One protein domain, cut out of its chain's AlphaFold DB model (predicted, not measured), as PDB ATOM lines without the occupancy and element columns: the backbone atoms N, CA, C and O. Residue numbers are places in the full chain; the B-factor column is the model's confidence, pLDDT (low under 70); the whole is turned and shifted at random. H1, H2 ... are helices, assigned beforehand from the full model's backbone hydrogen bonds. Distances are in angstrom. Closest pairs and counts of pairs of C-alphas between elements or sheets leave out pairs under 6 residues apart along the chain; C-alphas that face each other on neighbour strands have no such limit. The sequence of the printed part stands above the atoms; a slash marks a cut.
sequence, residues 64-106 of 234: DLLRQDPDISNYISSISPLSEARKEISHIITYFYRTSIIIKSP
ATOM      1  N   ASP A  64     125.610 141.742  92.319       62.03
ATOM      2  CA  ASP A  64     125.609 140.306  92.622       62.03
ATOM      3  C   ASP A  64     124.846 139.964  93.921       62.03
ATOM      4  O   ASP A  64     124.152 138.944  93.970       62.03
ATOM      5  N   LEU A  65     124.886 140.830  94.946       54.75
ATOM      6  CA  LEU A  65     124.089 140.678  96.178       54.75
ATOM      7  C   LEU A  65     122.598 141.009  95.968       54.75
ATOM      8  O   LEU A  65     121.734 140.327  96.517       54.75
ATOM      9  N   LEU A  66     122.277 141.996  95.125       57.50
ATOM     10  CA  LEU A  66     120.898 142.363  94.760       57.50
ATOM     11  C   LEU A  66     120.180 141.288  93.924       57.50
ATOM     12  O   LEU A  66     118.950 141.288  93.847       57.50
ATOM     13  N   ARG A  67     120.932 140.380  93.285       61.97
ATOM     14  CA  ARG A  67     120.395 139.268  92.481       61.97
ATOM     15  C   ARG A  67     120.084 138.005  93.282       61.97
ATOM     16  O   ARG A  67     119.303 137.190  92.795       61.97
ATOM     17  N   GLN A  68     120.689 137.814  94.457       63.50
ATOM     18  CA  GLN A  68     120.517 136.588  95.249       63.50
ATOM     19  C   GLN A  68     119.333 136.638  96.214       63.50
ATOM     20  O   GLN A  68     118.812 135.575  96.549       63.50
ATOM     21  N   ASP A  69     118.866 137.829  96.598       63.56
ATOM     22  CA  ASP A  69     117.752 137.956  97.534       63.56
ATOM     23  C   ASP A  69     116.745 139.047  97.102       63.56
ATOM     24  O   ASP A  69     117.033 140.250  97.199       63.56
ATOM     25  N   PRO A  70     115.558 138.665  96.585       63.31
ATOM     26  CA  PRO A  70     114.553 139.622  96.127       63.31
ATOM     27  C   PRO A  70     114.010 140.498  97.265       63.31
ATOM     28  O   PRO A  70     113.504 141.592  96.995       63.31
ATOM     29  N   ASP A  71     114.142 140.066  98.522       69.31
ATOM     30  CA  ASP A  71     113.684 140.829  99.684       69.31
ATOM     31  C   ASP A  71     114.616 142.010  99.995       69.31
ATOM     32  O   ASP A  71     114.143 143.108 100.299       69.31
ATOM     33  N   ILE A  72     115.930 141.852  99.799       65.62
ATOM     34  CA  ILE A  72     116.919 142.929  99.987       65.62
ATOM     35  C   ILE A  72     116.768 144.001  98.899       65.62
ATOM     36  O   ILE A  72     116.769 145.200  99.191       65.62
ATOM     37  N   SER A  73     116.578 143.584  97.645       68.75
ATOM     38  CA  SER A  73     116.376 144.494  96.510       68.75
ATOM     39  C   SER A  73     115.093 145.326  96.652       68.75
ATOM     40  O   SER A  73     115.105 146.549  96.473       68.75
ATOM     41  N   ASN A  74     113.989 144.697  97.075       66.94
ATOM     42  CA  ASN A  74     112.737 145.399  97.358       66.94
ATOM     43  C   ASN A  74     112.845 146.323  98.577       66.94
ATOM     44  O   ASN A  74     112.311 147.433  98.542       66.94
ATOM     45  N   TYR A  75     113.569 145.918  99.623       68.50
ATOM     46  CA  TYR A  75     113.820 146.757 100.792       68.50
ATOM     47  C   TYR A  75     114.609 148.020 100.417       68.50
ATOM     48  O   TYR A  75     114.143 149.119 100.712       68.50
ATOM     49  N   ILE A  76     115.716 147.900  99.678       66.44
ATOM     50  CA  ILE A  76     116.521 149.042  99.205       66.44
ATOM     51  C   ILE A  76     115.704 149.967  98.296       66.44
ATOM     52  O   ILE A  76     115.740 151.184  98.469       66.44
ATOM     53  N   SER A  77     114.908 149.408  97.381       66.88
ATOM     54  CA  SER A  77     114.012 150.185  96.510       66.88
ATOM     55  C   SER A  77     112.888 150.893  97.292       66.88
ATOM     56  O   SER A  77     112.422 151.965  96.905       66.88
ATOM     57  N   SER A  78     112.474 150.325  98.432       67.94
ATOM     58  CA  SER A  78     111.472 150.903  99.338       67.94
ATOM     59  C   SER A  78     112.039 151.920 100.338       67.94
ATOM     60  O   SER A  78     111.276 152.694 100.928       67.94
ATOM     61  N   ILE A  79     113.366 151.962 100.530       72.06
ATOM     62  CA  ILE A  79     114.012 152.946 101.398       72.06
ATOM     63  C   ILE A  79     113.910 154.312 100.727       72.06
ATOM     64  O   ILE A  79     114.581 154.630  99.749       72.06
ATOM     65  N   SER A  80     113.068 155.169 101.301       81.94
ATOM     66  CA  SER A  80     113.041 156.573 100.917       81.94
ATOM     67  C   SER A  80     114.395 157.215 101.258       81.94
ATOM     68  O   SER A  80     114.765 157.216 102.437       81.94
ATOM     69  N   PRO A  81     115.099 157.843 100.296       83.62
ATOM     70  CA  PRO A  81     116.367 158.532 100.558       83.62
ATOM     71  C   PRO A  81     116.263 159.577 101.680       83.62
ATOM     72  O   PRO A  81     117.199 159.795 102.443       83.62
ATOM     73  N   LEU A  82     115.084 160.190 101.830       87.88
ATOM     74  CA  LEU A  82     114.795 161.140 102.901       87.88
ATOM     75  C   LEU A  82     114.721 160.470 104.284       87.88
ATOM     76  O   LEU A  82     115.138 161.060 105.280       87.88
ATOM     77  N   SER A  83     114.176 159.252 104.356       86.75
ATOM     78  CA  SER A  83     114.143 158.467 105.592       86.75
ATOM     79  C   SER A  83     115.556 158.094 106.029       86.75
ATOM     80  O   SER A  83     115.868 158.196 107.214       86.75
ATOM     81  N   GLU A  84     116.411 157.705 105.085       88.19
ATOM     82  CA  GLU A  84     117.793 157.334 105.386       88.19
ATOM     83  C   GLU A  84     118.615 158.540 105.845       88.19
ATOM     84  O   GLU A  84     119.156 158.523 106.948       88.19
ATOM     85  N   ALA A  85     118.553 159.659 105.115       89.62
ATOM     86  CA  ALA A  85     119.191 160.908 105.534       89.62
ATOM     87  C   ALA A  85     118.730 161.357 106.935       89.62
ATOM     88  O   ALA A  85     119.518 161.840 107.747       89.62
ATOM     89  N   ARG A  86     117.446 161.164 107.269       93.25
ATOM     90  CA  ARG A  86     116.925 161.458 108.611       93.25
ATOM     91  C   ARG A  86     117.529 160.542 109.680       93.25
ATOM     92  O   ARG A  86     117.836 161.029 110.772       93.25
ATOM     93  N   LYS A  87     117.671 159.240 109.407       93.12
ATOM     94  CA  LYS A  87     118.311 158.291 110.331       93.12
ATOM     95  C   LYS A  87     119.780 158.640 110.532       93.12
ATOM     96  O   LYS A  87     120.210 158.715 111.679       93.12
ATOM     97  N   GLU A  88     120.506 158.934 109.457       95.06
ATOM     98  CA  GLU A  88     121.908 159.354 109.513       95.06
ATOM     99  C   GLU A  88     122.078 160.624 110.349       95.06
ATOM    100  O   GLU A  88     122.872 160.645 111.287       95.06
ATOM    101  N   ILE A  89     121.269 161.659 110.100       96.12
ATOM    102  CA  ILE A  89     121.292 162.893 110.897       96.12
ATOM    103  C   ILE A  89     121.015 162.585 112.376       96.12
ATOM    104  O   ILE A  89     121.729 163.068 113.255       96.12
ATOM    105  N   SER A  90     120.008 161.758 112.674       96.44
ATOM    106  CA  SER A  90     119.692 161.358 114.050       96.44
ATOM    107  C   SER A  90     120.841 160.584 114.706       96.44
ATOM    108  O   SER A  90     121.141 160.794 115.887       96.44
ATOM    109  N   HIS A  91     121.501 159.706 113.954       96.69
ATOM    110  CA  HIS A  91     122.650 158.934 114.405       96.69
ATOM    111  C   HIS A  91     123.833 159.852 114.727       96.69
ATOM    112  O   HIS A  91     124.362 159.797 115.837       96.69
ATOM    113  N   ILE A  92     124.176 160.765 113.815       97.44
ATOM    114  CA  ILE A  92     125.248 161.754 113.981       97.44
ATOM    115  C   ILE A  92     124.984 162.641 115.201       97.44
ATOM    116  O   ILE A  92     125.862 162.817 116.044       97.44
ATOM    117  N   ILE A  93     123.761 163.157 115.347       97.25
ATOM    118  CA  ILE A  93     123.370 163.971 116.501       97.25
ATOM    119  C   ILE A  93     123.531 163.170 117.801       97.25
ATOM    120  O   ILE A  93     124.125 163.662 118.761       97.25
ATOM    121  N   THR A  94     123.054 161.924 117.834       96.62
ATOM    122  CA  THR A  94     123.193 161.041 119.003       96.62
ATOM    123  C   THR A  94     124.661 160.789 119.337       96.62
ATOM    124  O   THR A  94     125.052 160.861 120.503       96.62
ATOM    125  N   TYR A  95     125.487 160.534 118.323       96.44
ATOM    126  CA  TYR A  95     126.916 160.315 118.486       96.44
ATOM    127  C   TYR A  95     127.623 161.566 119.020       96.44
ATOM    128  O   TYR A  95     128.401 161.469 119.972       96.44
ATOM    129  N   PHE A  96     127.298 162.753 118.503       96.25
ATOM    130  CA  PHE A  96     127.824 164.013 119.026       96.25
ATOM    131  C   PHE A  96     127.381 164.276 120.459       96.25
ATOM    132  O   PHE A  96     128.205 164.689 121.272       96.25
ATOM    133  N   TYR A  97     126.127 163.987 120.817       96.12
ATOM    134  CA  TYR A  97     125.683 164.115 122.202       96.12
ATOM    135  C   TYR A  97     126.430 163.156 123.127       96.12
ATOM    136  O   TYR A  97     126.972 163.605 124.136       96.12
ATOM    137  N   ARG A  98     126.542 161.873 122.765       93.06
ATOM    138  CA  ARG A  98     127.315 160.878 123.529       93.06
ATOM    139  C   ARG A  98     128.770 161.310 123.697       93.06
ATOM    140  O   ARG A  98     129.278 161.325 124.813       93.06
ATOM    141  N   THR A  99     129.399 161.757 122.616       92.31
ATOM    142  CA  THR A  99     130.771 162.278 122.629       92.31
ATOM    143  C   THR A  99     130.883 163.509 123.526       92.31
ATOM    144  O   THR A  99     131.786 163.593 124.352       92.31
ATOM    145  N   SER A 100     129.930 164.442 123.446       94.44
ATOM    146  CA  SER A 100     129.916 165.640 124.290       94.44
ATOM    147  C   SER A 100     129.777 165.306 125.777       94.44
ATOM    148  O   SER A 100     130.406 165.963 126.601       94.44
ATOM    149  N   ILE A 101     128.999 164.275 126.123       91.50
ATOM    150  CA  ILE A 101     128.843 163.790 127.498       91.50
ATOM    151  C   ILE A 101     130.157 163.178 127.983       91.50
ATOM    152  O   ILE A 101     130.609 163.529 129.068       91.50
ATOM    153  N   ILE A 102     130.797 162.328 127.178       89.81
ATOM    154  CA  ILE A 102     132.078 161.691 127.525       89.81
ATOM    155  C   ILE A 102     133.174 162.740 127.733       89.81
ATOM    156  O   ILE A 102     133.904 162.681 128.717       89.81
ATOM    157  N   ILE A 103     133.263 163.739 126.851       88.56
ATOM    158  CA  ILE A 103     134.250 164.822 126.979       88.56
ATOM    159  C   ILE A 103     133.983 165.667 128.233       88.56
ATOM    160  O   ILE A 103     134.921 166.056 128.926       88.56
ATOM    161  N   LYS A 104     132.713 165.958 128.540       85.94
ATOM    162  CA  LYS A 104     132.326 166.742 129.726       85.94
ATOM    163  C   LYS A 104     132.412 165.959 131.034       85.94
ATOM    164  O   LYS A 104     132.519 166.577 132.087       85.94
ATOM    165  N   SER A 105     132.353 164.634 130.971       74.62
ATOM    166  CA  SER A 105     132.489 163.730 132.108       74.62
ATOM    167  C   SER A 105     133.804 162.959 131.982       74.62
ATOM    168  O   SER A 105     133.775 161.749 131.722       74.62
ATOM    169  N   PRO A 106     134.963 163.625 132.158       69.75
ATOM    170  CA  PRO A 106     136.229 162.916 132.191       69.75
ATOM    171  C   PRO A 106     136.172 161.847 133.285       69.75
ATOM    172  O   PRO A 106     135.538 162.031 134.329       69.75
TER     173      PRO A 106
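What this domain is: This is residues 64 to 106 of the 234 residues of an uncharacterized protein of Pyronema omphalodes (strain CBS 100304) (UniProt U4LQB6). The model is a lopsided L: one long, straight helix, H3, makes the long arm and most of the length, and the short helix H2 turns off from its first end as the short arm. H1, a single short turn, folds over at the far end of H2, and the two make a small, loosely built head away from H3. The printed part has 43 residues with three named helices, H1, H2 and H3 in that order, and no named strand; the class is all helix. It is extended, with a radius of gyration of the C-alphas of 16.6 A, and spans 49 by 20 by 12 A.

Where its parts are: H1 is residues 64 to 68 and begins at C-alpha 64, (125.609, 140.306, 92.622). H2 is residues 70 to 78, 12.1 A from first to last C-alpha. H3 is residues 81 to 104, 34.2 A long, from C-alpha 81 at (116.367, 158.532, 100.558) to C-alpha 104 at (132.326, 166.742, 129.726).

How they stand to each other: H1 and H2 only just touch, and only at the corner by their link, with 3 pairs of C-alphas within 8 A; the closest C-alphas, of Leu 66 and Ser 73, are 5.3 A apart. H2 and H3 are apart, and so are H1 and H3. In H2 and H3 every O i to N i+4 pair is within hydrogen-bond range; in H1 0 of 1 is, beside 1 of 2 O i to N i+3 pairs.

The domain as a whole: The C-alphas of Arg 67 and Pro 106, the two farthest apart, are 48.9 A apart. Residues 77 to 106, of which 81 to 104 belong to H3, stand free. The links H1 to H2 and H2 to H3 are tight, and the printed part has no cut. The mean pLDDT of the printed part is 81.1; residues 64 to 78 and residue 106 are under 70.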